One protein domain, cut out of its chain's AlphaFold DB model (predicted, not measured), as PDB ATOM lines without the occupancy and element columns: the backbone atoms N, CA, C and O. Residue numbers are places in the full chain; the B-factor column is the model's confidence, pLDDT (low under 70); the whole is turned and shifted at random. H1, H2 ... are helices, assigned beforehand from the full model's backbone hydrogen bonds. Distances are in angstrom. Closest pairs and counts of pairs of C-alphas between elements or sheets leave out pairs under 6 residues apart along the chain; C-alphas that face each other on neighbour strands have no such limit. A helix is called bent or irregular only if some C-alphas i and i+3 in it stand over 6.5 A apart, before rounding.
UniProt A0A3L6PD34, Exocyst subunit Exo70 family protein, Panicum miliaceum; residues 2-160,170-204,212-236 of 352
ATOM      1  N   GLU A   2      24.332 -22.635   8.053       93.00
ATOM      2  CA  GLU A   2      24.172 -21.288   7.461       93.00
ATOM      3  C   GLU A   2      24.980 -21.036   6.177       93.00
ATOM      4  O   GLU A   2      24.441 -20.524   5.199       93.00
ATOM      5  N   SER A   3      26.265 -21.413   6.150       95.69
ATOM      6  CA  SER A   3      27.104 -21.247   4.953       95.69
ATOM      7  C   SER A   3      26.560 -22.031   3.757       95.69
ATOM      8  O   SER A   3      26.597 -21.539   2.632       95.69
ATOM      9  N   TRP A   4      26.011 -23.224   4.004       96.81
ATOM     10  CA  TRP A   4      25.377 -24.040   2.971       96.81
ATOM     11  C   TRP A   4      24.077 -23.399   2.471       96.81
ATOM     12  O   TRP A   4      23.884 -23.312   1.264       96.81
ATOM     13  N   ILE A   5      23.237 -22.871   3.371       96.31
ATOM     14  CA  ILE A   5      21.997 -22.158   3.009       96.31
ATOM     15  C   ILE A   5      22.320 -20.964   2.107       96.31
ATOM     16  O   ILE A   5      21.716 -20.799   1.050       96.31
ATOM     17  N   LYS A   6      23.309 -20.148   2.493       96.75
ATOM     18  CA  LYS A   6      23.766 -19.005   1.688       96.75
ATOM     19  C   LYS A   6      24.237 -19.460   0.305       96.75
ATOM     20  O   LYS A   6      23.799 -18.899  -0.694       96.75
ATOM     21  N   ALA A   7      25.066 -20.501   0.245       96.56
ATOM     22  CA  ALA A   7      25.566 -21.044  -1.014       96.56
ATOM     23  C   ALA A   7      24.439 -21.579  -1.916       96.56
ATOM     24  O   ALA A   7      24.439 -21.290  -3.112       96.56
ATOM     25  N   LEU A   8      23.462 -22.304  -1.357       96.12
ATOM     26  CA  LEU A   8      22.312 -22.809  -2.108       96.12
ATOM     27  C   LEU A   8      21.494 -21.650  -2.680       96.12
ATOM     28  O   LEU A   8      21.259 -21.624  -3.884       96.12
ATOM     29  N   LYS A   9      21.147 -20.654  -1.860       95.81
ATOM     30  CA  LYS A   9      20.389 -19.476  -2.308       95.81
ATOM     31  C   LYS A   9      21.106 -18.705  -3.410       95.81
ATOM     32  O   LYS A   9      20.497 -18.374  -4.422       95.81
ATOM     33  N   THR A  10      22.410 -18.467  -3.259       96.88
ATOM     34  CA  THR A  10      23.210 -17.814  -4.304       96.88
ATOM     35  C   THR A  10      23.227 -18.634  -5.590       96.88
ATOM     36  O   THR A  10      23.035 -18.078  -6.668       96.88
ATOM     37  N   MET A  11      23.410 -19.952  -5.498       96.50
ATOM     38  CA  MET A  11      23.390 -20.827  -6.669       96.50
ATOM     39  C   MET A  11      22.031 -20.782  -7.375       96.50
ATOM     40  O   MET A  11      21.990 -20.572  -8.583       96.50
ATOM     41  N   VAL A  12      20.926 -20.928  -6.639       95.19
ATOM     42  CA  VAL A  12      19.565 -20.856  -7.194       95.19
ATOM     43  C   VAL A  12      19.333 -19.505  -7.866       95.19
ATOM     44  O   VAL A  12      18.891 -19.462  -9.011       95.19
ATOM     45  N   GLN A  13      19.728 -18.406  -7.222       95.62
ATOM     46  CA  GLN A  13      19.625 -17.066  -7.793       95.62
ATOM     47  C   GLN A  13      20.405 -16.935  -9.110       95.62
ATOM     48  O   GLN A  13      19.861 -16.435 -10.094       95.62
ATOM     49  N   VAL A  14      21.656 -17.399  -9.158       95.75
ATOM     50  CA  VAL A  14      22.485 -17.356 -10.374       95.75
ATOM     51  C   VAL A  14      21.869 -18.198 -11.491       95.75
ATOM     52  O   VAL A  14      21.817 -17.744 -12.636       95.75
ATOM     53  N   LEU A  15      21.357 -19.392 -11.177       94.12
ATOM     54  CA  LEU A  15      20.675 -20.247 -12.150       94.12
ATOM     55  C   LEU A  15      19.428 -19.559 -12.719       94.12
ATOM     56  O   LEU A  15      19.258 -19.522 -13.938       94.12
ATOM     57  N   CYS A  16      18.601 -18.954 -11.864       91.56
ATOM     58  CA  CYS A  16      17.415 -18.214 -12.287       91.56
ATOM     59  C   CYS A  16      17.768 -16.997 -13.154       91.56
ATOM     60  O   CYS A  16      17.149 -16.799 -14.198       91.56
ATOM     61  N   ILE A  17      18.777 -16.203 -12.776       92.56
ATOM     62  CA  ILE A  17      19.240 -15.057 -13.578       92.56
ATOM     63  C   ILE A  17      19.726 -15.535 -14.949       92.56
ATOM     64  O   ILE A  17      19.290 -15.013 -15.973       92.56
ATOM     65  N   THR A  18      20.558 -16.577 -14.983       91.12
ATOM     66  CA  THR A  18      21.087 -17.135 -16.237       91.12
ATOM     67  C   THR A  18      19.951 -17.619 -17.140       91.12
ATOM     68  O   THR A  18      19.937 -17.350 -18.342       91.12
ATOM     69  N   GLN A  19      18.947 -18.284 -16.569       88.56
ATOM     70  CA  GLN A  19      17.781 -18.739 -17.318       88.56
ATOM     71  C   GLN A  19      16.957 -17.569 -17.875       88.56
ATOM     72  O   GLN A  19      16.521 -17.610 -19.029       88.56
ATOM     73  N   LEU A  20      16.756 -16.512 -17.083       87.75
ATOM     74  CA  LEU A  20      16.072 -15.296 -17.522       87.75
ATOM     75  C   LEU A  20      16.823 -14.614 -18.669       87.75
ATOM     76  O   LEU A  20      16.193 -14.190 -19.636       87.75
ATOM     77  N   GLU A  21      18.152 -14.563 -18.622       86.75
ATOM     78  CA  GLU A  21      18.970 -14.009 -19.704       86.75
ATOM     79  C   GLU A  21      18.884 -14.836 -20.992       86.75
ATOM     80  O   GLU A  21      18.756 -14.273 -22.085       86.75
ATOM     81  N   LEU A  22      18.906 -16.170 -20.888       82.69
ATOM     82  CA  LEU A  22      18.696 -17.058 -22.036       82.69
ATOM     83  C   LEU A  22      17.303 -16.855 -22.650       82.69
ATOM     84  O   LEU A  22      17.151 -16.831 -23.873       82.69
ATOM     85  N   ARG A  23      16.286 -16.626 -21.813       76.81
ATOM     86  CA  ARG A  23      14.906 -16.364 -22.244       76.81
ATOM     87  C   ARG A  23      14.686 -14.983 -22.830       76.81
ATOM     88  O   ARG A  23      13.957 -14.872 -23.810       76.81
ATOM     89  N   ALA A  24      15.307 -13.942 -22.284       75.19
ATOM     90  CA  ALA A  24      15.203 -12.581 -22.811       75.19
ATOM     91  C   ALA A  24      15.706 -12.498 -24.260       75.19
ATOM     92  O   ALA A  24      15.238 -11.685 -25.059       75.19
ATOM     93  N   LYS A  25      16.624 -13.394 -24.630       68.94
ATOM     94  CA  LYS A  25      17.104 -13.545 -26.004       68.94
ATOM     95  C   LYS A  25      16.050 -14.186 -26.928       68.94
ATOM     96  O   LYS A  25      16.185 -14.061 -28.150       68.94
ATOM     97  N   TRP A  26      15.002 -14.833 -26.403       63.06
ATOM     98  CA  TRP A  26      13.913 -15.466 -27.158       63.06
ATOM     99  C   TRP A  26      12.770 -14.488 -27.487       63.06
ATOM    100  O   TRP A  26      12.293 -13.760 -26.615       63.06
ATOM    101  N   PRO A  27      12.237 -14.482 -28.721       57.38
ATOM    102  CA  PRO A  27      10.985 -13.792 -29.000       57.38
ATOM    103  C   PRO A  27       9.826 -14.550 -28.328       57.38
ATOM    104  O   PRO A  27       9.412 -15.600 -28.813       57.38
ATOM    105  N   ALA A  28       9.277 -14.033 -27.225       56.62
ATOM    106  CA  ALA A  28       8.104 -14.627 -26.570       56.62
ATOM    107  C   ALA A  28       6.917 -14.723 -27.549       56.62
ATOM    108  O   ALA A  28       6.501 -13.696 -28.094       56.62
ATOM    109  N   ALA A  29       6.389 -15.929 -27.785       50.78
ATOM    110  CA  ALA A  29       5.381 -16.207 -28.807       50.78
ATOM    111  C   ALA A  29       4.121 -15.340 -28.622       50.78
ATOM    112  O   ALA A  29       3.450 -15.384 -27.598       50.78
ATOM    113  N   GLY A  30       3.827 -14.508 -29.622       52.00
ATOM    114  CA  GLY A  30       2.660 -13.630 -29.641       52.00
ATOM    115  C   GLY A  30       2.760 -12.608 -30.772       52.00
ATOM    116  O   GLY A  30       3.481 -11.615 -30.646       52.00
ATOM    117  N   GLY A  31       2.059 -12.869 -31.881       72.25
ATOM    118  CA  GLY A  31       1.942 -11.980 -33.044       72.25
ATOM    119  C   GLY A  31       2.801 -12.353 -34.266       72.25
ATOM    120  O   GLY A  31       3.875 -12.946 -34.151       72.25
ATOM    121  N   VAL A  32       2.338 -11.943 -35.454       74.62
ATOM    122  CA  VAL A  32       2.908 -12.274 -36.783       74.62
ATOM    123  C   VAL A  32       4.392 -11.907 -36.904       74.62
ATOM    124  O   VAL A  32       5.205 -12.715 -37.345       74.62
ATOM    125  N   ARG A  33       4.792 -10.721 -36.422       68.62
ATOM    126  CA  ARG A  33       6.201 -10.276 -36.436       68.62
ATOM    127  C   ARG A  33       7.140 -11.186 -35.634       68.62
ATOM    128  O   ARG A  33       8.327 -11.255 -35.938       68.62
ATOM    129  N   LYS A  34       6.628 -11.888 -34.621       69.50
ATOM    130  CA  LYS A  34       7.429 -12.802 -33.799       69.50
ATOM    131  C   LYS A  34       7.526 -14.194 -34.411       69.50
ATOM    132  O   LYS A  34       8.602 -14.774 -34.354       69.50
ATOM    133  N   ALA A  35       6.468 -14.673 -35.069       68.19
ATOM    134  CA  ALA A  35       6.519 -15.901 -35.869       68.19
ATOM    135  C   ALA A  35       7.555 -15.789 -37.001       68.19
ATOM    136  O   ALA A  35       8.348 -16.703 -37.206       68.19
ATOM    137  N   VAL A  36       7.635 -14.623 -37.654       74.19
ATOM    138  CA  VAL A  36       8.666 -14.332 -38.668       74.19
ATOM    139  C   VAL A  36      10.079 -14.362 -38.070       74.19
ATOM    140  O   VAL A  36      10.975 -14.965 -38.651       74.19
ATOM    141  N   ARG A  37      10.295 -13.776 -36.881       70.19
ATOM    142  CA  ARG A  37      11.597 -13.861 -36.183       70.19
ATOM    143  C   ARG A  37      11.949 -15.287 -35.758       70.19
ATOM    144  O   ARG A  37      13.117 -15.650 -35.814       70.19
ATOM    145  N   TYR A  38      10.964 -16.076 -35.342       69.44
ATOM    146  CA  TYR A  38      11.157 -17.475 -34.969       69.44
ATOM    147  C   TYR A  38      11.563 -18.331 -36.176       69.44
ATOM    148  O   TYR A  38      12.551 -19.056 -36.114       69.44
ATOM    149  N   LEU A  39      10.875 -18.169 -37.309       74.50
ATOM    150  CA  LEU A  39      11.235 -18.804 -38.582       74.50
ATOM    151  C   LEU A  39      12.636 -18.396 -39.057       74.50
ATOM    152  O   LEU A  39      13.388 -19.240 -39.535       74.50
ATOM    153  N   LEU A  40      13.025 -17.133 -38.871       77.19
ATOM    154  CA  LEU A  40      14.377 -16.667 -39.192       77.19
ATOM    155  C   LEU A  40      15.444 -17.289 -38.269       77.19
ATOM    156  O   LEU A  40      16.531 -17.640 -38.726       77.19
ATOM    157  N   LEU A  41      15.146 -17.457 -36.976       74.62
ATOM    158  CA  LEU A  41      16.026 -18.151 -36.023       74.62
ATOM    159  C   LEU A  41      16.183 -19.639 -36.365       74.62
ATOM    160  O   LEU A  41      17.287 -20.167 -36.257       74.62
ATOM    161  N   LEU A  42      15.110 -20.292 -36.816       73.56
ATOM    162  CA  LEU A  42      15.151 -21.664 -37.329       73.56
ATOM    163  C   LEU A  42      16.010 -21.759 -38.595       73.56
ATOM    164  O   LEU A  42      16.918 -22.582 -38.657       73.56
ATOM    165  N   ALA A  43      15.780 -20.877 -39.572       76.38
ATOM    166  CA  ALA A  43      16.511 -20.866 -40.841       76.38
ATOM    167  C   ALA A  43      18.014 -20.583 -40.677       76.38
ATOM    168  O   ALA A  43      18.816 -20.993 -41.509       76.38
ATOM    169  N   THR A  44      18.401 -19.887 -39.604       79.25
ATOM    170  CA  THR A  44      19.802 -19.564 -39.292       79.25
ATOM    171  C   THR A  44      20.464 -20.553 -38.330       79.25
ATOM    172  O   THR A  44      21.612 -20.338 -37.961       79.25
ATOM    173  N   GLY A  45      19.763 -21.602 -37.877       76.06
ATOM    174  CA  GLY A  45      20.282 -22.580 -36.906       76.06
ATOM    175  C   GLY A  45      20.398 -22.071 -35.460       76.06
ATOM    176  O   GLY A  45      20.543 -22.866 -34.536       76.06
ATOM    177  N   LYS A  46      20.232 -20.763 -35.230       76.50
ATOM    178  CA  LYS A  46      20.326 -20.109 -33.911       76.50
ATOM    179  C   LYS A  46      19.285 -20.595 -32.899       76.50
ATOM    180  O   LYS A  46      19.461 -20.400 -31.699       76.50
ATOM    181  N   ALA A  47      18.181 -21.182 -33.367       72.94
ATOM    182  CA  ALA A  47      17.212 -21.845 -32.497       72.94
ATOM    183  C   ALA A  47      17.817 -23.095 -31.833       72.94
ATOM    184  O   ALA A  47      17.729 -23.230 -30.617       72.94
ATOM    185  N   ALA A  48      18.503 -23.945 -32.605       76.19
ATOM    186  CA  ALA A  48      19.106 -25.183 -32.110       76.19
ATOM    187  C   ALA A  48      20.281 -24.921 -31.150       76.19
ATOM    188  O   ALA A  48      20.392 -25.578 -30.119       76.19
ATOM    189  N   GLU A  49      21.120 -23.917 -31.434       78.44
ATOM    190  CA  GLU A  49      22.211 -23.504 -30.531       78.44
ATOM    191  C   GLU A  49      21.692 -23.092 -29.147       78.44
ATOM    192  O   GLU A  49      22.276 -23.423 -28.120       78.44
ATOM    193  N   ARG A  50      20.553 -22.405 -29.102       75.12
ATOM    194  CA  ARG A  50      19.959 -21.931 -27.849       75.12
ATOM    195  C   ARG A  50      19.184 -23.002 -27.095       75.12
ATOM    196  O   ARG A  50      19.194 -22.998 -25.868       75.12
ATOM    197  N   GLU A  51      18.523 -23.917 -27.800       81.00
ATOM    198  CA  GLU A  51      17.976 -25.125 -27.171       81.00
ATOM    199  C   GLU A  51      19.102 -25.938 -26.522       81.00
ATOM    200  O   GLU A  51      18.955 -26.411 -25.394       81.00
ATOM    201  N   GLN A  52      20.265 -26.005 -27.177       82.94
ATOM    202  CA  GLN A  52      21.464 -26.614 -26.620       82.94
ATOM    203  C   GLN A  52      21.993 -25.854 -25.389       82.94
ATOM    204  O   GLN A  52      22.323 -26.493 -24.392       82.94
ATOM    205  N   GLU A  53      22.042 -24.515 -25.401       85.75
ATOM    206  CA  GLU A  53      22.408 -23.705 -24.221       85.75
ATOM    207  C   GLU A  53      21.457 -23.942 -23.036       85.75
ATOM    208  O   GLU A  53      21.909 -24.130 -21.906       85.75
ATOM    209  N   ALA A  54      20.145 -23.994 -23.288       84.69
ATOM    210  CA  ALA A  54      19.144 -24.285 -22.264       84.69
ATOM    211  C   ALA A  54      19.298 -25.707 -21.699       84.69
ATOM    212  O   ALA A  54      19.216 -25.904 -20.485       84.69
ATOM    213  N   ALA A  55      19.583 -26.693 -22.554       86.06
ATOM    214  CA  ALA A  55      19.855 -28.062 -22.129       86.06
ATOM    215  C   ALA A  55      21.154 -28.173 -21.310       86.06
ATOM    216  O   ALA A  55      21.206 -28.922 -20.333       86.06
ATOM    217  N   LEU A  56      22.199 -27.419 -21.669       89.06
ATOM    218  CA  LEU A  56      23.445 -27.349 -20.899       89.06
ATOM    219  C   LEU A  56      23.220 -26.716 -19.525       89.06
ATOM    220  O   LEU A  56      23.693 -27.266 -18.530       89.06
ATOM    221  N   LEU A  57      22.461 -25.616 -19.454       90.50
ATOM    222  CA  LEU A  57      22.095 -24.992 -18.184       90.50
ATOM    223  C   LEU A  57      21.294 -25.954 -17.305       90.50
ATOM    224  O   LEU A  57      21.593 -26.072 -16.121       90.50
ATOM    225  N   ALA A  58      20.321 -26.673 -17.871       90.31
ATOM    226  CA  ALA A  58      19.544 -27.665 -17.133       90.31
ATOM    227  C   ALA A  58      20.448 -28.768 -16.560       90.31
ATOM    228  O   ALA A  58      20.422 -29.022 -15.361       90.31
ATOM    229  N   ARG A  59      21.328 -29.367 -17.372       91.00
ATOM    230  CA  ARG A  59      22.273 -30.396 -16.895       91.00
ATOM    231  C   ARG A  59      23.227 -29.867 -15.824       91.00
ATOM    232  O   ARG A  59      23.537 -30.570 -14.865       91.00
ATOM    233  N   PHE A  60      23.693 -28.629 -15.978       93.56
ATOM    234  CA  PHE A  60      24.531 -27.972 -14.982       93.56
ATOM    235  C   PHE A  60      23.772 -27.737 -13.669       93.56
ATOM    236  O   PHE A  60      24.304 -28.032 -12.597       93.56
ATOM    237  N   ALA A  61      22.532 -27.247 -13.747       94.25
ATOM    238  CA  ALA A  61      21.659 -27.037 -12.599       94.25
ATOM    239  C   ALA A  61      21.390 -28.355 -11.866       94.25
ATOM    240  O   ALA A  61      21.563 -28.421 -10.654       94.25
ATOM    241  N   GLU A  62      21.043 -29.414 -12.600       94.88
ATOM    242  CA  GLU A  62      20.822 -30.756 -12.061       94.88
ATOM    243  C   GLU A  62      22.048 -31.244 -11.282       94.88
ATOM    244  O   GLU A  62      21.954 -31.513 -10.085       94.88
ATOM    245  N   ALA A  63      23.220 -31.282 -11.922       96.12
ATOM    246  CA  ALA A  63      24.442 -31.770 -11.289       96.12
ATOM    247  C   ALA A  63      24.853 -30.935 -10.062       96.12
ATOM    248  O   ALA A  63      25.305 -31.486  -9.054       96.12
ATOM    249  N   SER A  64      24.700 -29.611 -10.133       95.88
ATOM    250  CA  SER A  64      25.101 -28.701  -9.054       95.88
ATOM    251  C   SER A  64      24.153 -28.788  -7.857       95.88
ATOM    252  O   SER A  64      24.605 -28.877  -6.714       95.88
ATOM    253  N   VAL A  65      22.841 -28.832  -8.105       95.94
ATOM    254  CA  VAL A  65      21.827 -28.975  -7.054       95.94
ATOM    255  C   VAL A  65      21.923 -30.343  -6.393       95.94
ATOM    256  O   VAL A  65      21.901 -30.406  -5.168       95.94
ATOM    257  N   LEU A  66      22.096 -31.426  -7.159       96.38
ATOM    258  CA  LEU A  66      22.259 -32.766  -6.588       96.38
ATOM    259  C   LEU A  66      23.429 -32.823  -5.600       96.38
ATOM    260  O   LEU A  66      23.240 -33.278  -4.476       96.38
ATOM    261  N   ARG A  67      24.587 -32.258  -5.965       96.00
ATOM    262  CA  ARG A  67      25.741 -32.168  -5.055       96.00
ATOM    263  C   ARG A  67      25.445 -31.366  -3.793       96.00
ATOM    264  O   ARG A  67      25.869 -31.741  -2.707       96.00
ATOM    265  N   MET A  68      24.714 -30.258  -3.913       95.56
ATOM    266  CA  MET A  68      24.313 -29.477  -2.741       95.56
ATOM    267  C   MET A  68      23.354 -30.260  -1.841       95.56
ATOM    268  O   MET A  68      23.435 -30.137  -0.622       95.56
ATOM    269  N   LEU A  69      22.482 -31.094  -2.411       96.38
ATOM    270  CA  LEU A  69      21.530 -31.916  -1.665       96.38
ATOM    271  C   LEU A  69      22.164 -33.137  -0.979       96.38
ATOM    272  O   LEU A  69      21.507 -33.749  -0.136       96.38
ATOM    273  N   ASP A  70      23.415 -33.493  -1.263       95.69
ATOM    274  CA  ASP A  70      24.134 -34.516  -0.485       95.69
ATOM    275  C   ASP A  70      24.363 -34.054   0.962       95.69
ATOM    276  O   ASP A  70      24.247 -34.840   1.903       95.69
ATOM    277  N   PHE A  71      24.572 -32.748   1.165       96.19
ATOM    278  CA  PHE A  71      24.646 -32.154   2.501       96.19
ATOM    279  C   PHE A  71      23.362 -32.377   3.305       96.19
ATOM    280  O   PHE A  71      23.434 -32.604   4.508       96.19
ATOM    281  N   VAL A  72      22.197 -32.333   2.649       96.00
ATOM    282  CA  VAL A  72      20.898 -32.540   3.303       96.00
ATOM    283  C   VAL A  72      20.811 -33.936   3.920       96.00
ATOM    284  O   VAL A  72      20.350 -34.073   5.051       96.00
ATOM    285  N   ASP A  73      21.297 -34.958   3.215       94.25
ATOM    286  CA  ASP A  73      21.332 -36.311   3.773       94.25
ATOM    287  C   ASP A  73      22.293 -36.387   4.951       94.25
ATOM    288  O   ASP A  73      21.920 -36.927   5.987       94.25
ATOM    289  N   ALA A  74      23.483 -35.794   4.814       94.81
ATOM    290  CA  ALA A  74      24.496 -35.808   5.861       94.81
ATOM    291  C   ALA A  74      24.007 -35.144   7.159       94.81
ATOM    292  O   ALA A  74      24.242 -35.681   8.239       94.81
ATOM    293  N   VAL A  75      23.308 -34.004   7.078       93.56
ATOM    294  CA  VAL A  75      22.768 -33.348   8.281       93.56
ATOM    295  C   VAL A  75      21.569 -34.085   8.863       93.56
ATOM    296  O   VAL A  75      21.444 -34.142  10.082       93.56
ATOM    297  N   ALA A  76      20.716 -34.682   8.025       93.19
ATOM    298  CA  ALA A  76      19.610 -35.498   8.510       93.19
ATOM    299  C   ALA A  76      20.119 -36.751   9.239       93.19
ATOM    300  O   ALA A  76      19.609 -37.078  10.303       93.19
ATOM    301  N   ASP A  77      21.156 -37.408   8.713       91.19
ATOM    302  CA  ASP A  77      21.771 -38.571   9.358       91.19
ATOM    303  C   ASP A  77      22.497 -38.181  10.654       91.19
ATOM    304  O   ASP A  77      22.379 -38.874  11.663       91.19
ATOM    305  N   ALA A  78      23.192 -37.038  10.666       89.50
ATOM    306  CA  ALA A  78      23.842 -36.521  11.869       89.50
ATOM    307  C   ALA A  78      22.838 -36.157  12.979       89.50
ATOM    308  O   ALA A  78      23.136 -36.341  14.156       89.50
ATOM    309  N   ALA A  79      21.644 -35.684  12.616       86.50
ATOM    310  CA  ALA A  79      20.584 -35.343  13.563       86.50
ATOM    311  C   ALA A  79      19.980 -36.561  14.285       86.50
ATOM    312  O   ALA A  79      19.356 -36.408  15.334       86.50
ATOM    313  N   LEU A  80      20.165 -37.773  13.749       80.88
ATOM    314  CA  LEU A  80      19.678 -39.001  14.379       80.88
ATOM    315  C   LEU A  80      20.597 -39.509  15.498       80.88
ATOM    316  O   LEU A  80      20.181 -40.390  16.249       80.88
ATOM    317  N   ILE A  81      21.806 -38.957  15.640       78.88
ATOM    318  CA  ILE A  81      22.749 -39.324  16.704       78.88
ATOM    319  C   ILE A  81      22.125 -39.008  18.080       78.88
ATOM    320  O   ILE A  81      21.465 -37.984  18.261       78.88
ATOM    321  N   ASP A  82      22.291 -39.915  19.048       66.31
ATOM    322  CA  ASP A  82      21.674 -39.826  20.380       66.31
ATOM    323  C   ASP A  82      22.418 -38.859  21.307       66.31
ATOM    324  O   ASP A  82      23.205 -39.253  22.166       66.31
ATOM    325  N   ASP A  83      22.140 -37.573  21.122       77.19
ATOM    326  CA  ASP A  83      22.490 -36.514  22.062       77.19
ATOM    327  C   ASP A  83      21.345 -35.486  22.126       77.19
ATOM    328  O   ASP A  83      21.150 -34.677  21.215       77.19
ATOM    329  N   ASP A  84      20.569 -35.531  23.214       71.94
ATOM    330  CA  ASP A  84      19.422 -34.641  23.447       71.94
ATOM    331  C   ASP A  84      19.829 -33.159  23.486       71.94
ATOM    332  O   ASP A  84      19.065 -32.281  23.075       71.94
ATOM    333  N   GLN A  85      21.045 -32.870  23.959       72.38
ATOM    334  CA  GLN A  85      21.572 -31.512  24.035       72.38
ATOM    335  C   GLN A  85      21.928 -31.008  22.637       72.38
ATOM    336  O   GLN A  85      21.521 -29.911  22.241       72.38
ATOM    337  N   ALA A  86      22.631 -31.837  21.865       79.56
ATOM    338  CA  ALA A  86      22.921 -31.526  20.474       79.56
ATOM    339  C   ALA A  86      21.625 -31.341  19.671       79.56
ATOM    340  O   ALA A  86      21.569 -30.462  18.809       79.56
ATOM    341  N   ALA A  87      20.561 -32.096  19.978       82.38
ATOM    342  CA  ALA A  87      19.262 -31.943  19.332       82.38
ATOM    343  C   ALA A  87      18.662 -30.543  19.556       82.38
ATOM    344  O   ALA A  87      18.272 -29.885  18.591       82.38
ATOM    345  N   ALA A  88      18.645 -30.034  20.794       83.00
ATOM    346  CA  ALA A  88      18.125 -28.694  21.087       83.00
ATOM    347  C   ALA A  88      18.934 -27.577  20.398       83.00
ATOM    348  O   ALA A  88      18.360 -26.621  19.871       83.00
ATOM    349  N   GLU A  89      20.260 -27.710  20.364       86.38
ATOM    350  CA  GLU A  89      21.161 -26.713  19.775       86.38
ATOM    351  C   GLU A  89      21.111 -26.684  18.243       86.38
ATOM    352  O   GLU A  89      21.209 -25.619  17.630       86.38
ATOM    353  N   THR A  90      20.951 -27.846  17.611       90.06
ATOM    354  CA  THR A  90      20.990 -27.974  16.146       90.06
ATOM    355  C   THR A  90      19.622 -27.805  15.487       90.06
ATOM    356  O   THR A  90      19.567 -27.431  14.310       90.06
ATOM    357  N   LEU A  91      18.521 -27.988  16.229       91.75
ATOM    358  CA  LEU A  91      17.147 -27.871  15.726       91.75
ATOM    359  C   LEU A  91      16.861 -26.556  14.970       91.75
ATOM    360  O   LEU A  91      16.302 -26.635  13.873       91.75
ATOM    361  N   PRO A  92      17.256 -25.359  15.458       91.19
ATOM    362  CA  PRO A  92      17.023 -24.115  14.722       91.19
ATOM    363  C   PRO A  92      17.688 -24.129  13.340       91.19
ATOM    364  O   PRO A  92      17.088 -23.715  12.349       91.19
ATOM    365  N   GLY A  93      18.916 -24.645  13.251       92.38
ATOM    366  CA  GLY A  93      19.635 -24.761  11.984       92.38
ATOM    367  C   GLY A  93      18.984 -25.770  11.038       92.38
ATOM    368  O   GLY A  93      18.861 -25.493   9.846       92.38
ATOM    369  N   MET A  94      18.513 -26.903  11.564       94.69
ATOM    370  CA  MET A  94      17.802 -27.921  10.783       94.69
ATOM    371  C   MET A  94      16.484 -27.388  10.213       94.69
ATOM    372  O   MET A  94      16.180 -27.625   9.044       94.69
ATOM    373  N   LEU A  95      15.743 -26.596  10.992       94.50
ATOM    374  CA  LEU A  95      14.526 -25.920  10.537       94.50
ATOM    375  C   LEU A  95      14.802 -24.916   9.415       94.50
ATOM    376  O   LEU A  95      14.047 -24.859   8.446       94.50
ATOM    377  N   GLN A  96      15.909 -24.174   9.491       94.12
ATOM    378  CA  GLN A  96      16.317 -23.276   8.407       94.12
ATOM    379  C   GLN A  96      16.721 -24.037   7.138       94.12
ATOM    380  O   GLN A  96      16.396 -23.596   6.036       94.12
ATOM    381  N   VAL A  97      17.412 -25.177   7.267       96.06
ATOM    382  CA  VAL A  97      17.737 -26.048   6.124       96.06
ATOM    383  C   VAL A  97      16.456 -26.584   5.488       96.06
ATOM    384  O   VAL A  97      16.316 -26.519   4.268       96.06
ATOM    385  N   TYR A  98      15.505 -27.054   6.300       95.50
ATOM    386  CA  TYR A  98      14.200 -27.512   5.829       95.50
ATOM    387  C   TYR A  98      13.449 -26.412   5.072       95.50
ATOM    388  O   TYR A  98      13.057 -26.626   3.925       95.50
ATOM    389  N   ALA A  99      13.313 -25.223   5.669       94.19
ATOM    390  CA  ALA A  99      12.656 -24.081   5.037       94.19
ATOM    391  C   ALA A  99      13.330 -23.707   3.708       94.19
ATOM    392  O   ALA A  99      12.655 -23.574   2.698       94.19
ATOM    393  N   CYS A 100      14.663 -23.652   3.671       94.81
ATOM    394  CA  CYS A 100      15.417 -23.371   2.449       94.81
ATOM    395  C   CYS A 100      15.133 -24.394   1.336       94.81
ATOM    396  O   CYS A 100      14.876 -24.014   0.198       94.81
ATOM    397  N   VAL A 101      15.108 -25.694   1.647       95.31
ATOM    398  CA  VAL A 101      14.757 -26.725   0.655       95.31
ATOM    399  C   VAL A 101      13.325 -26.540   0.145       95.31
ATOM    400  O   VAL A 101      13.086 -26.670  -1.057       95.31
ATOM    401  N   VAL A 102      12.374 -26.232   1.029       93.88
ATOM    402  CA  VAL A 102      10.976 -26.003   0.642       93.88
ATOM    403  C   VAL A 102      10.832 -24.761  -0.234       93.88
ATOM    404  O   VAL A 102      10.221 -24.856  -1.295       93.88
ATOM    405  N   ASP A 103      11.420 -23.642   0.175       93.62
ATOM    406  CA  ASP A 103      11.245 -22.334  -0.458       93.62
ATOM    407  C   ASP A 103      11.971 -22.231  -1.806       93.62
ATOM    408  O   ASP A 103      11.448 -21.637  -2.749       93.62
ATOM    409  N   ASP A 104      13.164 -22.822  -1.922       94.25
ATOM    410  CA  ASP A 104      14.010 -22.685  -3.110       94.25
ATOM    411  C   ASP A 104      13.759 -23.792  -4.159       94.25
ATOM    412  O   ASP A 104      14.028 -23.600  -5.352       94.25
ATOM    413  N   SER A 105      13.194 -24.946  -3.768       94.62
ATOM    414  CA  SER A 105      12.908 -26.043  -4.712       94.62
ATOM    415  C   SER A 105      11.988 -25.663  -5.886       94.62
ATOM    416  O   SER A 105      12.291 -26.089  -7.004       94.62
ATOM    417  N   PRO A 106      10.929 -24.834  -5.745       94.50
ATOM    418  CA  PRO A 106      10.065 -24.470  -6.866       94.50
ATOM    419  C   PRO A 106      10.801 -23.666  -7.938       94.50
ATOM    420  O   PRO A 106      10.560 -23.872  -9.127       94.50
ATOM    421  N   ALA A 107      11.725 -22.787  -7.534       93.50
ATOM    422  CA  ALA A 107      12.538 -22.003  -8.460       93.50
ATOM    423  C   ALA A 107      13.472 -22.908  -9.274       93.50
ATOM    424  O   ALA A 107      13.567 -22.774 -10.492       93.50
ATOM    425  N   VAL A 108      14.092 -23.894  -8.619       92.94
ATOM    426  CA  VAL A 108      14.918 -24.903  -9.294       92.94
ATOM    427  C   VAL A 108      14.083 -25.767 -10.239       92.94
ATOM    428  O   VAL A 108      14.481 -26.011 -11.374       92.94
ATOM    429  N   LEU A 109      12.908 -26.219  -9.804       93.94
ATOM    430  CA  LEU A 109      12.019 -27.040 -10.624       93.94
ATOM    431  C   LEU A 109      11.484 -26.281 -11.843       93.94
ATOM    432  O   LEU A 109      11.340 -26.867 -12.919       93.94
ATOM    433  N   ALA A 110      11.249 -24.973 -11.720       91.12
ATOM    434  CA  ALA A 110      10.870 -24.135 -12.851       91.12
ATOM    435  C   ALA A 110      11.925 -24.164 -13.972       91.12
ATOM    436  O   ALA A 110      11.541 -24.233 -15.139       91.12
ATOM    437  N   LEU A 111      13.225 -24.238 -13.641       88.44
ATOM    438  CA  LEU A 111      14.306 -24.347 -14.635       88.44
ATOM    439  C   LEU A 111      14.090 -25.534 -15.584       88.44
ATOM    440  O   LEU A 111      14.207 -25.399 -16.802       88.44
ATOM    441  N   PHE A 112      13.741 -26.696 -15.025       89.25
ATOM    442  CA  PHE A 112      13.552 -27.938 -15.778       89.25
ATOM    443  C   PHE A 112      12.215 -27.994 -16.503       89.25
ATOM    444  O   PHE A 112      12.140 -28.497 -17.619       89.25
ATOM    445  N   LYS A 113      11.159 -27.437 -15.904       87.12
ATOM    446  CA  LYS A 113       9.845 -27.346 -16.553       87.12
ATOM    447  C   LYS A 113       9.903 -26.545 -17.854       87.12
ATOM    448  O   LYS A 113       9.114 -26.758 -18.769       87.12
ATOM    449  N   GLU A 114      10.819 -25.590 -17.908       80.31
ATOM    450  CA  GLU A 114      10.911 -24.599 -18.969       80.31
ATOM    451  C   GLU A 114      11.981 -24.922 -20.018       80.31
ATOM    452  O   GLU A 114      12.017 -24.274 -21.065       80.31
ATOM    453  N   ALA A 115      12.836 -25.912 -19.755       79.31
ATOM    454  CA  ALA A 115      13.846 -26.382 -20.690       79.31
ATOM    455  C   ALA A 115      13.250 -27.419 -21.672       79.31
ATOM    456  O   ALA A 115      12.596 -28.378 -21.244       79.31
ATOM    457  N   PRO A 116      13.479 -27.277 -22.993       72.06
ATOM    458  CA  PRO A 116      13.023 -28.252 -23.982       72.06
ATOM    459  C   PRO A 116      13.561 -29.656 -23.676       72.06
ATOM    460  O   PRO A 116      14.758 -29.842 -23.478       72.06
ATOM    461  N   GLY A 117      12.673 -30.653 -23.633       75.12
ATOM    462  CA  GLY A 117      13.054 -32.054 -23.410       75.12
ATOM    463  C   GLY A 117      13.452 -32.417 -21.971       75.12
ATOM    464  O   GLY A 117      13.874 -33.547 -21.746       75.12
ATOM    465  N   ALA A 118      13.291 -31.516 -20.996       81.19
ATOM    466  CA  ALA A 118      13.683 -31.747 -19.600       81.19
ATOM    467  C   ALA A 118      12.531 -32.208 -18.681       81.19
ATOM    468  O   ALA A 118      12.669 -32.184 -17.459       81.19
ATOM    469  N   ALA A 119      11.403 -32.663 -19.239       84.69
ATOM    470  CA  ALA A 119      10.255 -33.138 -18.457       84.69
ATOM    471  C   ALA A 119      10.617 -34.311 -17.525       84.69
ATOM    472  O   ALA A 119      10.249 -34.310 -16.354       84.69
ATOM    473  N   SER A 120      11.413 -35.269 -18.007       88.31
ATOM    474  CA  SER A 120      11.895 -36.379 -17.177       88.31
ATOM    475  C   SER A 120      12.838 -35.910 -16.063       88.31
ATOM    476  O   SER A 120      12.768 -36.426 -14.949       88.31
ATOM    477  N   THR A 121      13.688 -34.912 -16.329       89.62
ATOM    478  CA  THR A 121      14.556 -34.293 -15.314       89.62
ATOM    479  C   THR A 121      13.739 -33.535 -14.270       89.62
ATOM    480  O   THR A 121      14.051 -33.623 -13.086       89.62
ATOM    481  N   PHE A 122      12.668 -32.843 -14.673       92.44
ATOM    482  CA  PHE A 122      11.728 -32.207 -13.747       92.44
ATOM    483  C   PHE A 122      11.130 -33.233 -12.780       92.44
ATOM    484  O   PHE A 122      11.224 -33.045 -11.568       92.44
ATOM    485  N   ASP A 123      10.577 -34.334 -13.294       92.44
ATOM    486  CA  ASP A 123       9.967 -35.374 -12.459       92.44
ATOM    487  C   ASP A 123      11.000 -36.033 -11.533       92.44
ATOM    488  O   ASP A 123      10.746 -36.230 -10.341       92.44
ATOM    489  N   ALA A 124      12.198 -36.318 -12.054       93.56
ATOM    490  CA  ALA A 124      13.294 -36.888 -11.279       93.56
ATOM    491  C   ALA A 124      13.737 -35.957 -10.140       93.56
ATOM    492  O   ALA A 124      13.812 -36.390  -8.987       93.56
ATOM    493  N   MET A 125      13.982 -34.677 -10.438       95.06
ATOM    494  CA  MET A 125      14.397 -33.675  -9.454       95.06
ATOM    495  C   MET A 125      13.300 -33.390  -8.432       95.06
ATOM    496  O   MET A 125      13.593 -33.289  -7.243       95.06
ATOM    497  N   ASN A 126      12.036 -33.334  -8.857       94.94
ATOM    498  CA  ASN A 126      10.904 -33.193  -7.945       94.94
ATOM    499  C   ASN A 126      10.853 -34.378  -6.970       94.94
ATOM    500  O   ASN A 126      10.764 -34.195  -5.756       94.94
ATOM    501  N   GLY A 127      11.030 -35.600  -7.481       94.00
ATOM    502  CA  GLY A 127      11.155 -36.798  -6.653       94.00
ATOM    503  C   GLY A 127      12.336 -36.741  -5.676       94.00
ATOM    504  O   GLY A 127      12.200 -37.179  -4.533       94.00
ATOM    505  N   VAL A 128      13.485 -36.193  -6.086       95.62
ATOM    506  CA  VAL A 128      14.638 -35.978  -5.191       95.62
ATOM    507  C   VAL A 128      14.279 -34.997  -4.078       95.62
ATOM    508  O   VAL A 128      14.447 -35.345  -2.911       95.62
ATOM    509  N   PHE A 129      13.751 -33.814  -4.401       94.94
ATOM    510  CA  PHE A 129      13.374 -32.813  -3.398       94.94
ATOM    511  C   PHE A 129      12.361 -33.355  -2.392       94.94
ATOM    512  O   PHE A 129      12.550 -33.176  -1.191       94.94
ATOM    513  N   LEU A 130      11.343 -34.089  -2.853       93.12
ATOM    514  CA  LEU A 130      10.363 -34.725  -1.972       93.12
ATOM    515  C   LEU A 130      11.014 -35.727  -1.010       93.12
ATOM    516  O   LEU A 130      10.707 -35.709   0.181       93.12
ATOM    517  N   ARG A 131      11.952 -36.562  -1.480       94.12
ATOM    518  CA  ARG A 131      12.690 -37.494  -0.606       94.12
ATOM    519  C   ARG A 131      13.573 -36.769   0.409       94.12
ATOM    520  O   ARG A 131      13.581 -37.138   1.579       94.12
ATOM    521  N   LYS A 132      14.294 -35.729  -0.017       94.31
ATOM    522  CA  LYS A 132      15.168 -34.932   0.860       94.31
ATOM    523  C   LYS A 132      14.354 -34.200   1.931       94.31
ATOM    524  O   LYS A 132      14.679 -34.280   3.110       94.31
ATOM    525  N   ARG A 133      13.248 -33.561   1.531       93.62
ATOM    526  CA  ARG A 133      12.292 -32.911   2.438       93.62
ATOM    527  C   ARG A 133      11.691 -33.912   3.419       93.62
ATOM    528  O   ARG A 133      11.620 -33.631   4.608       93.62
ATOM    529  N   SER A 134      11.333 -35.099   2.930       91.75
ATOM    530  CA  SER A 134      10.809 -36.185   3.752       91.75
ATOM    531  C   SER A 134      11.765 -36.576   4.867       91.75
ATOM    532  O   SER A 134      11.361 -36.585   6.026       91.75
ATOM    533  N   LYS A 135      13.024 -36.844   4.508       93.19
ATOM    534  CA  LYS A 135      14.075 -37.239   5.446       93.19
ATOM    535  C   LYS A 135      14.381 -36.134   6.462       93.19
ATOM    536  O   LYS A 135      14.516 -36.413   7.648       93.19
ATOM    537  N   LEU A 136      14.442 -34.875   6.016       94.25
ATOM    538  CA  LEU A 136      14.607 -33.729   6.914       94.25
ATOM    539  C   LEU A 136      13.427 -33.566   7.872       94.25
ATOM    540  O   LEU A 136      13.649 -33.294   9.044       94.25
ATOM    541  N   SER A 137      12.194 -33.733   7.387       93.25
ATOM    542  CA  SER A 137      10.990 -33.674   8.223       93.25
ATOM    543  C   SER A 137      11.042 -34.732   9.329       93.25
ATOM    544  O   SER A 137      10.788 -34.403  10.485       93.25
ATOM    545  N   ASP A 138      11.460 -35.963   9.008       91.56
ATOM    546  CA  ASP A 138      11.618 -37.037   9.999       91.56
ATOM    547  C   ASP A 138      12.696 -36.704  11.038       91.56
ATOM    548  O   ASP A 138      12.471 -36.857  12.237       91.56
ATOM    549  N   ALA A 139      13.849 -36.198  10.591       93.31
ATOM    550  CA  ALA A 139      14.938 -35.800  11.479       93.31
ATOM    551  C   ALA A 139      14.527 -34.645  12.408       93.31
ATOM    552  O   ALA A 139      14.692 -34.739  13.622       93.31
ATOM    553  N   VAL A 140      13.933 -33.581  11.858       93.62
ATOM    554  CA  VAL A 140      13.445 -32.427  12.629       93.62
ATOM    555  C   VAL A 140      12.388 -32.862  13.639       93.62
ATOM    556  O   VAL A 140      12.477 -32.491  14.805       93.62
ATOM    557  N   TRP A 141      11.407 -33.663  13.219       92.12
ATOM    558  CA  TRP A 141      10.363 -34.147  14.117       92.12
ATOM    559  C   TRP A 141      10.930 -35.034  15.229       92.12
ATOM    560  O   TRP A 141      10.572 -34.869  16.392       92.12
ATOM    561  N   SER A 142      11.876 -35.917  14.895       89.69
ATOM    562  CA  SER A 142      12.579 -36.737  15.883       89.69
ATOM    563  C   SER A 142      13.294 -35.874  16.922       89.69
ATOM    564  O   SER A 142      13.130 -36.111  18.114       89.69
ATOM    565  N   MET A 143      14.020 -34.836  16.501       91.38
ATOM    566  CA  MET A 143      14.674 -33.901  17.422       91.38
ATOM    567  C   MET A 143      13.659 -33.163  18.298       91.38
ATOM    568  O   MET A 143      13.886 -33.016  19.498       91.38
ATOM    569  N   VAL A 144      12.530 -32.733  17.719       90.44
ATOM    570  CA  VAL A 144      11.468 -32.056  18.470       90.44
ATOM    571  C   VAL A 144      10.932 -32.947  19.584       90.44
ATOM    572  O   VAL A 144      10.807 -32.493  20.724       90.44
ATOM    573  N   GLU A 145      10.660 -34.213  19.271       87.88
ATOM    574  CA  GLU A 145      10.170 -35.192  20.237       87.88
ATOM    575  C   GLU A 145      11.244 -35.602  21.252       87.88
ATOM    576  O   GLU A 145      10.916 -35.731  22.428       87.88
ATOM    577  N   LYS A 146      12.524 -35.719  20.863       87.94
ATOM    578  CA  LYS A 146      13.635 -35.969  21.805       87.94
ATOM    579  C   LYS A 146      13.738 -34.852  22.849       87.94
ATOM    580  O   LYS A 146      13.709 -35.120  24.048       87.94
ATOM    581  N   VAL A 147      13.773 -33.589  22.411       88.12
ATOM    582  CA  VAL A 147      13.839 -32.432  23.323       88.12
ATOM    583  C   VAL A 147      12.574 -32.328  24.177       88.12
ATOM    584  O   VAL A 147      12.639 -32.042  25.370       88.12
ATOM    585  N   ARG A 148      11.401 -32.610  23.606       87.19
ATOM    586  CA  ARG A 148      10.152 -32.661  24.371       87.19
ATOM    587  C   ARG A 148      10.178 -33.761  25.437       87.19
ATOM    588  O   ARG A 148       9.741 -33.516  26.559       87.19
ATOM    589  N   ALA A 149      10.655 -34.956  25.100       85.75
ATOM    590  CA  ALA A 149      10.732 -36.088  26.015       85.75
ATOM    591  C   ALA A 149      11.723 -35.832  27.156       85.75
ATOM    592  O   ALA A 149      11.422 -36.177  28.300       85.75
ATOM    593  N   SER A 150      12.852 -35.168  26.885       86.00
ATOM    594  CA  SER A 150      13.849 -34.848  27.914       86.00
ATOM    595  C   SER A 150      13.289 -33.933  29.010       86.00
ATOM    596  O   SER A 150      13.588 -34.129  30.187       86.00
ATOM    597  N   PHE A 151      12.384 -33.008  28.666       84.25
ATOM    598  CA  PHE A 151      11.658 -32.189  29.643       84.25
ATOM    599  C   PHE A 151      10.625 -32.953  30.480       84.25
ATOM    600  O   PHE A 151      10.152 -32.440  31.494       84.25
ATOM    601  N   MET A 152      10.212 -34.142  30.047       82.00
ATOM    602  CA  MET A 152       9.206 -34.948  30.744       82.00
ATOM    603  C   MET A 152       9.829 -36.031  31.627       82.00
ATOM    604  O   MET A 152       9.093 -36.721  32.329       82.00
ATOM    605  N   ALA A 153      11.157 -36.172  31.621       83.12
ATOM    606  CA  ALA A 153      11.870 -37.115  32.472       83.12
ATOM    607  C   ALA A 153      11.762 -36.711  33.954       83.12
ATOM    608  O   ALA A 153      12.046 -35.570  34.310       83.12
ATOM    609  N   ASP A 154      11.396 -37.639  34.840       72.50
ATOM    610  CA  ASP A 154      11.136 -37.332  36.260       72.50
ATOM    611  C   ASP A 154      12.347 -36.712  36.981       72.50
ATOM    612  O   ASP A 154      12.201 -35.854  37.855       72.50
ATOM    613  N   ASP A 155      13.562 -37.081  36.574       76.38
ATOM    614  CA  ASP A 155      14.792 -36.550  37.160       76.38
ATOM    615  C   ASP A 155      15.011 -35.056  36.872       76.38
ATOM    616  O   ASP A 155      15.799 -34.424  37.577       76.38
ATOM    617  N   CYS A 156      14.310 -34.463  35.893       74.94
ATOM    618  CA  CYS A 156      14.405 -33.030  35.581       74.94
ATOM    619  C   CYS A 156      13.516 -32.125  36.404       74.94
ATOM    620  O   CYS A 156      13.646 -30.911  36.298       74.94
ATOM    621  N   TRP A 157      12.687 -32.693  37.268       77.81
ATOM    622  CA  TRP A 157      11.819 -31.943  38.171       77.81
ATOM    623  C   TRP A 157      12.188 -32.151  39.645       77.81
ATOM    624  O   TRP A 157      11.475 -31.693  40.538       77.81
ATOM    625  N   ARG A 158      13.299 -32.848  39.926       73.62
ATOM    626  CA  ARG A 158      13.807 -33.020  41.291       73.62
ATOM    627  C   ARG A 158      14.377 -31.698  41.801       73.62
ATOM    628  O   ARG A 158      15.429 -31.255  41.354       73.62
ATOM    629  N   VAL A 159      13.706 -31.112  42.787       65.88
ATOM    630  CA  VAL A 159      14.150 -29.888  43.462       65.88
ATOM    631  C   VAL A 159      15.162 -30.243  44.550       65.88
ATOM    632  O   VAL A 159      14.869 -31.043  45.442       65.88
ATOM    633  N   SER A 160      16.352 -29.639  44.507       60.12
ATOM    634  CA  SER A 160      17.281 -29.697  45.639       60.12
ATOM    635  C   SER A 160      16.781 -28.773  46.760       60.12
ATOM    636  O   SER A 160      16.375 -27.650  46.467       60.12
ATOM    637  N   THR A 170      14.089 -26.144  34.577       84.69
ATOM    638  CA  THR A 170      13.350 -26.908  33.549       84.69
ATOM    639  C   THR A 170      12.145 -26.154  32.985       84.69
ATOM    640  O   THR A 170      11.939 -26.160  31.773       84.69
ATOM    641  N   ALA A 171      11.375 -25.449  33.821       86.19
ATOM    642  CA  ALA A 171      10.262 -24.627  33.347       86.19
ATOM    643  C   ALA A 171      10.764 -23.442  32.500       86.19
ATOM    644  O   ALA A 171      10.186 -23.135  31.456       86.19
ATOM    645  N   ARG A 172      11.888 -22.824  32.889       87.88
ATOM    646  CA  ARG A 172      12.533 -21.758  32.106       87.88
ATOM    647  C   ARG A 172      13.032 -22.266  30.749       87.88
ATOM    648  O   ARG A 172      12.773 -21.631  29.727       87.88
ATOM    649  N   LEU A 173      13.719 -23.408  30.725       88.12
ATOM    650  CA  LEU A 173      14.211 -24.036  29.495       88.12
ATOM    651  C   LEU A 173      13.059 -24.446  28.571       88.12
ATOM    652  O   LEU A 173      13.130 -24.193  27.369       88.12
ATOM    653  N   MET A 174      11.975 -24.993  29.121       89.19
ATOM    654  CA  MET A 174      10.798 -25.355  28.339       89.19
ATOM    655  C   MET A 174      10.129 -24.134  27.711       89.19
ATOM    656  O   MET A 174       9.755 -24.184  26.542       89.19
ATOM    657  N   MET A 175      10.020 -23.020  28.440       90.25
ATOM    658  CA  MET A 175       9.451 -21.793  27.882       90.25
ATOM    659  C   MET A 175      10.339 -21.206  26.777       90.25
ATOM    660  O   MET A 175       9.837 -20.780  25.736       90.25
ATOM    661  N   ASN A 176      11.666 -21.250  26.941       91.44
ATOM    662  CA  ASN A 176      12.602 -20.876  25.876       91.44
ATOM    663  C   ASN A 176      12.436 -21.771  24.639       91.44
ATOM    664  O   ASN A 176      12.481 -21.283  23.509       91.44
ATOM    665  N   TYR A 177      12.219 -23.070  24.841       89.88
ATOM    666  CA  TYR A 177      11.972 -24.011  23.756       89.88
ATOM    667  C   TYR A 177      10.615 -23.777  23.073       89.88
ATOM    668  O   TYR A 177      10.548 -23.749  21.849       89.88
ATOM    669  N   ALA A 178       9.550 -23.495  23.826       90.62
ATOM    670  CA  ALA A 178       8.257 -23.097  23.268       90.62
ATOM    671  C   ALA A 178       8.379 -21.832  22.401       90.62
ATOM    672  O   ALA A 178       7.850 -21.784  21.292       90.62
ATOM    673  N   MET A 179       9.149 -20.841  22.858       91.50
ATOM    674  CA  MET A 179       9.464 -19.645  22.073       91.50
ATOM    675  C   MET A 179      10.257 -19.967  20.802       91.50
ATOM    676  O   MET A 179      10.015 -19.354  19.760       91.50
ATOM    677  N   LEU A 180      11.192 -20.922  20.855       91.44
ATOM    678  CA  LEU A 180      11.917 -21.393  19.674       91.44
ATOM    679  C   LEU A 180      10.965 -22.028  18.651       91.44
ATOM    680  O   LEU A 180      11.039 -21.686  17.469       91.44
ATOM    681  N   LEU A 181      10.079 -22.923  19.099       91.25
ATOM    682  CA  LEU A 181       9.083 -23.570  18.243       91.25
ATOM    683  C   LEU A 181       8.151 -22.530  17.610       91.25
ATOM    684  O   LEU A 181       7.948 -22.541  16.400       91.25
ATOM    685  N   TRP A 182       7.665 -21.574  18.404       91.81
ATOM    686  CA  TRP A 182       6.794 -20.498  17.931       91.81
ATOM    687  C   TRP A 182       7.459 -19.624  16.862       91.81
ATOM    688  O   TRP A 182       6.884 -19.366  15.809       91.81
ATOM    689  N   ARG A 183       8.717 -19.214  17.071       91.50
ATOM    690  CA  ARG A 183       9.466 -18.410  16.085       91.50
ATOM    691  C   ARG A 183       9.689 -19.127  14.754       91.50
ATOM    692  O   ARG A 183       9.942 -18.466  13.752       91.50
ATOM    693  N   ASN A 184       9.609 -20.454  14.745       91.38
ATOM    694  CA  ASN A 184       9.772 -21.281  13.555       91.38
ATOM    695  C   ASN A 184       8.453 -21.945  13.126       91.38
ATOM    696  O   ASN A 184       8.480 -22.954  12.418       91.38
ATOM    697  N   GLU A 185       7.311 -21.376  13.525       90.06
ATOM    698  CA  GLU A 185       5.982 -21.942  13.286       90.06
ATOM    699  C   GLU A 185       5.757 -22.315  11.816       90.06
ATOM    700  O   GLU A 185       5.292 -23.415  11.534       90.06
ATOM    701  N   GLY A 186       6.119 -21.446  10.867       88.00
ATOM    702  CA  GLY A 186       5.899 -21.704   9.439       88.00
ATOM    703  C   GLY A 186       6.597 -22.977   8.945       88.00
ATOM    704  O   GLY A 186       5.967 -23.831   8.321       88.00
ATOM    705  N   ALA A 187       7.880 -23.141   9.278       89.88
ATOM    706  CA  ALA A 187       8.646 -24.328   8.906       89.88
ATOM    707  C   ALA A 187       8.133 -25.581   9.632       89.88
ATOM    708  O   ALA A 187       7.975 -26.634   9.019       89.88
ATOM    709  N   LEU A 188       7.822 -25.466  10.926       90.00
ATOM    710  CA  LEU A 188       7.329 -26.584  11.727       90.00
ATOM    711  C   LEU A 188       5.920 -27.034  11.334       90.00
ATOM    712  O   LEU A 188       5.663 -28.232  11.316       90.00
ATOM    713  N   ASN A 189       5.021 -26.124  10.960       89.44
ATOM    714  CA  ASN A 189       3.702 -26.485  10.444       89.44
ATOM    715  C   ASN A 189       3.826 -27.285   9.140       89.44
ATOM    716  O   ASN A 189       3.098 -28.254   8.946       89.44
ATOM    717  N   LEU A 190       4.780 -26.941   8.271       87.88
ATOM    718  CA  LEU A 190       5.069 -27.725   7.067       87.88
ATOM    719  C   LEU A 190       5.652 -29.105   7.405       87.88
ATOM    720  O   LEU A 190       5.279 -30.090   6.772       87.88
ATOM    721  N   VAL A 191       6.539 -29.195   8.403       89.81
ATOM    722  CA  VAL A 191       7.043 -30.481   8.918       89.81
ATOM    723  C   VAL A 191       5.882 -31.332   9.437       89.81
ATOM    724  O   VAL A 191       5.745 -32.481   9.027       89.81
ATOM    725  N   LEU A 192       5.011 -30.758  10.271       85.31
ATOM    726  CA  LEU A 192       3.821 -31.411  10.820       85.31
ATOM    727  C   LEU A 192       2.860 -31.886   9.725       85.31
ATOM    728  O   LEU A 192       2.360 -33.004   9.804       85.31
ATOM    729  N   GLN A 193       2.635 -31.085   8.682       84.06
ATOM    730  CA  GLN A 193       1.835 -31.489   7.523       84.06
ATOM    731  C   GLN A 193       2.459 -32.684   6.796       84.06
ATOM    732  O   GLN A 193       1.761 -33.657   6.503       84.06
ATOM    733  N   ASP A 194       3.771 -32.649   6.542       83.81
ATOM    734  CA  ASP A 194       4.497 -33.758   5.914       83.81
ATOM    735  C   ASP A 194       4.395 -35.048   6.751       83.81
ATOM    736  O   ASP A 194       4.195 -36.129   6.189       83.81
ATOM    737  N   GLN A 195       4.464 -34.942   8.083       77.19
ATOM    738  CA  GLN A 195       4.248 -36.067   9.000       77.19
ATOM    739  C   GLN A 195       2.796 -36.560   8.951       77.19
ATOM    740  O   GLN A 195       2.538 -37.757   8.809       77.19
ATOM    741  N   GLN A 196       1.820 -35.653   8.992       72.94
ATOM    742  CA  GLN A 196       0.400 -35.994   8.998       72.94
ATOM    743  C   GLN A 196      -0.040 -36.675   7.700       72.94
ATOM    744  O   GLN A 196      -0.803 -37.635   7.749       72.94
ATOM    745  N   HIS A 197       0.466 -36.247   6.540       66.12
ATOM    746  CA  HIS A 197       0.210 -36.929   5.269       66.12
ATOM    747  C   HIS A 197       0.723 -38.376   5.260       66.12
ATOM    748  O   HIS A 197       0.099 -39.232   4.629       66.12
ATOM    749  N   ARG A 198       1.812 -38.673   5.983       62.12
ATOM    750  CA  ARG A 198       2.304 -40.048   6.151       62.12
ATOM    751  C   ARG A 198       1.440 -40.839   7.119       62.12
ATOM    752  O   ARG A 198       0.983 -41.916   6.755       62.12
ATOM    753  N   PHE A 199       1.137 -40.302   8.299       52.94
ATOM    754  CA  PHE A 199       0.295 -41.005   9.276       52.94
ATOM    755  C   PHE A 199      -1.142 -41.219   8.779       52.94
ATOM    756  O   PHE A 199      -1.725 -42.266   9.046       52.94
ATOM    757  N   ARG A 200      -1.687 -40.306   7.966       51.50
ATOM    758  CA  ARG A 200      -3.006 -40.449   7.327       51.50
ATOM    759  C   ARG A 200      -3.055 -41.568   6.279       51.50
ATOM    760  O   ARG A 200      -4.139 -42.063   5.999       51.50
ATOM    761  N   MET A 201      -1.915 -41.986   5.719       46.22
ATOM    762  CA  MET A 201      -1.840 -43.194   4.886       46.22
ATOM    763  C   MET A 201      -1.799 -44.490   5.712       46.22
ATOM    764  O   MET A 201      -2.141 -45.541   5.176       46.22
ATOM    765  N   PHE A 202      -1.407 -44.431   6.989       40.62
ATOM    766  CA  PHE A 202      -1.259 -45.613   7.851       40.62
ATOM    767  C   PHE A 202      -2.389 -45.807   8.869       40.62
ATOM    768  O   PHE A 202      -2.593 -46.930   9.320       40.62
ATOM    769  N   LEU A 203      -3.133 -44.756   9.224       38.97
ATOM    770  CA  LEU A 203      -4.171 -44.793  10.256       38.97
ATOM    771  C   LEU A 203      -5.511 -44.296   9.697       38.97
ATOM    772  O   LEU A 203      -5.927 -43.159   9.925       38.97
ATOM    773  N   SER A 204      -6.199 -45.167   8.961       42.00
ATOM    774  CA  SER A 204      -7.662 -45.146   8.946       42.00
ATOM    775  C   SER A 204      -8.127 -45.559  10.346       42.00
ATOM    776  O   SER A 204      -7.727 -46.618  10.815       42.00
ATOM    777  N   SER A 212      -2.648 -30.941  15.185       65.94
ATOM    778  CA  SER A 212      -1.713 -30.914  14.051       65.94
ATOM    779  C   SER A 212      -1.082 -29.542  13.808       65.94
ATOM    780  O   SER A 212      -0.807 -29.178  12.664       65.94
ATOM    781  N   SER A 213      -0.912 -28.750  14.866       79.12
ATOM    782  CA  SER A 213      -0.345 -27.408  14.802       79.12
ATOM    783  C   SER A 213       0.727 -27.213  15.870       79.12
ATOM    784  O   SER A 213       0.701 -27.831  16.938       79.12
ATOM    785  N   VAL A 214       1.667 -26.309  15.597       85.06
ATOM    786  CA  VAL A 214       2.689 -25.903  16.576       85.06
ATOM    787  C   VAL A 214       2.050 -25.326  17.842       85.06
ATOM    788  O   VAL A 214       2.539 -25.575  18.943       85.06
ATOM    789  N   ALA A 215       0.932 -24.609  17.704       85.50
ATOM    790  CA  ALA A 215       0.191 -24.045  18.829       85.50
ATOM    791  C   ALA A 215      -0.298 -25.133  19.795       85.50
ATOM    792  O   ALA A 215      -0.147 -25.002  21.012       85.50
ATOM    793  N   ASP A 216      -0.827 -26.232  19.262       85.75
ATOM    794  CA  ASP A 216      -1.288 -27.333  20.097       85.75
ATOM    795  C   ASP A 216      -0.134 -28.099  20.748       85.75
ATOM    796  O   ASP A 216      -0.230 -28.486  21.914       85.75
ATOM    797  N   LEU A 217       0.977 -28.287  20.024       85.50
ATOM    798  CA  LEU A 217       2.193 -28.880  20.580       85.50
ATOM    799  C   LEU A 217       2.684 -28.074  21.790       85.50
ATOM    800  O   LEU A 217       2.900 -28.641  22.861       85.50
ATOM    801  N   ILE A 218       2.797 -26.751  21.644       87.31
ATOM    802  CA  ILE A 218       3.211 -25.849  22.725       87.31
ATOM    803  C   ILE A 218       2.224 -25.917  23.892       87.31
ATOM    804  O   ILE A 218       2.644 -26.066  25.039       87.31
ATOM    805  N   LYS A 219       0.916 -25.873  23.616       89.00
ATOM    806  CA  LYS A 219      -0.124 -25.991  24.645       89.00
ATOM    807  C   LYS A 219       0.018 -27.289  25.442       89.00
ATOM    808  O   LYS A 219      -0.000 -27.257  26.670       89.00
ATOM    809  N   ASN A 220       0.220 -28.416  24.760       87.38
ATOM    810  CA  ASN A 220       0.404 -29.717  25.397       87.38
ATOM    811  C   ASN A 220       1.670 -29.759  26.262       87.38
ATOM    812  O   ASN A 220       1.647 -30.347  27.346       87.38
ATOM    813  N   MET A 221       2.762 -29.130  25.818       86.31
ATOM    814  CA  MET A 221       3.992 -29.026  26.606       86.31
ATOM    815  C   MET A 221       3.775 -28.203  27.879       86.31
ATOM    816  O   MET A 221       4.105 -28.681  28.964       86.31
ATOM    817  N   ILE A 222       3.143 -27.030  27.768       87.50
ATOM    818  CA  ILE A 222       2.838 -26.161  28.915       87.50
ATOM    819  C   ILE A 222       1.950 -26.903  29.921       87.50
ATOM    820  O   ILE A 222       2.333 -27.041  31.082       87.50
ATOM    821  N   SER A 223       0.835 -27.487  29.479       87.38
ATOM    822  CA  SER A 223      -0.061 -28.241  30.367       87.38
ATOM    823  C   SER A 223       0.602 -29.474  30.995       87.38
ATOM    824  O   SER A 223       0.250 -29.873  32.104       87.38
ATOM    825  N   SER A 224       1.561 -30.106  30.309       83.94
ATOM    826  CA  SER A 224       2.329 -31.220  30.886       83.94
ATOM    827  C   SER A 224       3.310 -30.734  31.955       83.94
ATOM    828  O   SER A 224       3.474 -31.394  32.979       83.94
ATOM    829  N   SER A 225       3.909 -29.559  31.754       83.12
ATOM    830  CA  SER A 225       4.820 -28.938  32.718       83.12
ATOM    831  C   SER A 225       4.124 -28.514  34.009       83.12
ATOM    832  O   SER A 225       4.654 -28.756  35.088       83.12
ATOM    833  N   GLU A 226       2.905 -27.977  33.917       84.00
ATOM    834  CA  GLU A 226       2.089 -27.602  35.077       84.00
ATOM    835  C   GLU A 226       1.831 -28.816  35.977       84.00
ATOM    836  O   GLU A 226       2.040 -28.758  37.187       84.00
ATOM    837  N   LYS A 227       1.484 -29.958  35.370       84.94
ATOM    838  CA  LYS A 227       1.289 -31.224  36.091       84.94
ATOM    839  C   LYS A 227       2.576 -31.737  36.736       84.94
ATOM    840  O   LYS A 227       2.520 -32.311  37.823       84.94
ATOM    841  N   GLN A 228       3.729 -31.577  36.081       81.31
ATOM    842  CA  GLN A 228       5.015 -31.988  36.656       81.31
ATOM    843  C   GLN A 228       5.439 -31.082  37.815       81.31
ATOM    844  O   GLN A 228       5.902 -31.580  38.838       81.31
ATOM    845  N   LEU A 229       5.198 -29.773  37.715       81.06
ATOM    846  CA  LEU A 229       5.412 -28.826  38.810       81.06
ATOM    847  C   LEU A 229       4.501 -29.111  40.007       81.06
ATOM    848  O   LEU A 229       4.963 -29.066  41.146       81.06
ATOM    849  N   GLU A 230       3.231 -29.445  39.773       83.25
ATOM    850  CA  GLU A 230       2.298 -29.839  40.835       83.25
ATOM    851  C   GLU A 230       2.793 -31.095  41.569       83.25
ATOM    852  O   GLU A 230       2.849 -31.122  42.800       83.25
ATOM    853  N   LYS A 231       3.248 -32.112  40.824       81.94
ATOM    854  CA  LYS A 231       3.879 -33.306  41.405       81.94
ATOM    855  C   LYS A 231       5.149 -32.965  42.184       81.94
ATOM    856  O   LYS A 231       5.291 -33.438  43.306       81.94
ATOM    857  N   ALA A 232       6.042 -32.151  41.620       74.31
ATOM    858  CA  ALA A 232       7.291 -31.729  42.258       74.31
ATOM    859  C   ALA A 232       7.036 -30.956  43.567       74.31
ATOM    860  O   ALA A 232       7.698 -31.195  44.574       74.31
ATOM    861  N   SER A 233       6.021 -30.089  43.577       73.56
ATOM    862  CA  SER A 233       5.582 -29.323  44.751       73.56
ATOM    863  C   SER A 233       5.115 -30.226  45.896       73.56
ATOM    864  O   SER A 233       5.405 -29.952  47.058       73.56
ATOM    865  N   ASN A 234       4.479 -31.362  45.589       72.38
ATOM    866  CA  ASN A 234       4.053 -32.333  46.603       72.38
ATOM    867  C   ASN A 234       5.219 -33.034  47.328       72.38
ATOM    868  O   ASN A 234       4.995 -33.630  48.380       72.38
ATOM    869  N   PHE A 235       6.455 -32.950  46.816       64.31
ATOM    870  CA  PHE A 235       7.653 -33.426  47.522       64.31
ATOM    871  C   PHE A 235       8.207 -32.399  48.523       64.31
ATOM    872  O   PHE A 235       8.970 -32.767  49.419       64.31
ATOM    873  N   ILE A 236       7.810 -31.125  48.421       59.91
ATOM    874  CA  ILE A 236       8.192 -30.065  49.359       59.91
ATOM    875  C   ILE A 236       7.200 -30.106  50.525       59.91
ATOM    876  O   ILE A 236       6.072 -29.632  50.440       59.91
TER     877      ILE A 236
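Overview. This is residues 2 to 160, 170 to 204 and 212 to 236 of the 352 residues of the protein "Exocyst subunit Exo70 family protein" of Panicum miliaceum (UniProt A0A3L6PD34). The model is a long rod: four long helices, H1, H3, H4 and H5, run side by side in an up-and-down bundle, and beyond one end of it H2 lies crosswise. At the other end the antiparallel pair H7 and H9 carries the rod on past H5, while H8 crosses H4 and H5 and residues 199 to 204 at its far end stick out. The printed part has 219 residues, with nine named helices, H1 to H9 in order, and no named strand; the class is all helix. The whole is loose, with a radius of gyration of the C-alphas of 24.3 A and spans of 91 by 33 by 29 A.

Along the chain. The longest helix by residues is H3, residues 46 to 79, 49.9 A from first to last C-alpha. H5, residues 119 to 150, is 46.5 A long, H4, residues 84 to 114, is 44.4 A, and H1, residues 2 to 24, is 32.8 A, with C-alpha 2 at (24.172, -21.288, 7.461). H9, residues 214 to 233, is 28.5 A and ends with C-alpha 233 at (5.582, -29.323, 44.751). H8, residues 185 to 202, is 25.3 A. The shorter ones are H7, residues 170 to 183, H2, residues 32 to 43, and H6, residues 154 to 157. H4 is irregular, with C-alphas 89 and 92 7.0 A apart and a kink of 47 degrees near residue 91.

Arrangement. H3 and H4 are the hubs, touching four helices each, and form a helical hairpin, opposite ways at a shallow tilt of 14 degrees; their closest C-alphas, of Ala 58 and Phe 112, are 6.1 A apart. H3 touches H5 at Ala 76 and Leu 136, C-alphas 5.5 A apart, and H1 at Leu 15 and Ala 61, 6.9 A. H4 and H5 are a helical hairpin, closest at the C-alphas of Phe 112 and Phe 122, 5.1 A. H1 touches H4 but is apart from H5. H2 and H3 only just touch, only at the corner, about perpendicular at 87 degrees, with C-alphas of Leu 41 and Ala 47 5.2 A apart. Residues 191 to 195 of H8 touch H5, about perpendicular at 79 degrees. H7 and H9 touch, opposite ways at a shallow tilt of 5 degrees, the C-alphas of Ala 178 and Ile 218 being 5.8 A apart. H6 only just touches H9, with 3 pairs of C-alphas within 8 A. Every O i to N i+4 pair is within hydrogen-bond range in H1, H2, H5, H7 and H9, but 27 of 30 in H3, 22 of 27 in H4 and 13 of 14 in H8; H6 is too short for one.

Size, cuts and confidence. The C-alphas farthest apart, of Ala 43 and Ile 236, are 91.0 A apart. Residues 161 to 169 and 205 to 211 are not printed, with C-alpha gaps of 13.0 A and 16.2 A. No link that is printed whole is long. Mean pLDDT of the printed part is 84.4; among the 24 residues under 70 are 25 to 30 and 197 to 204.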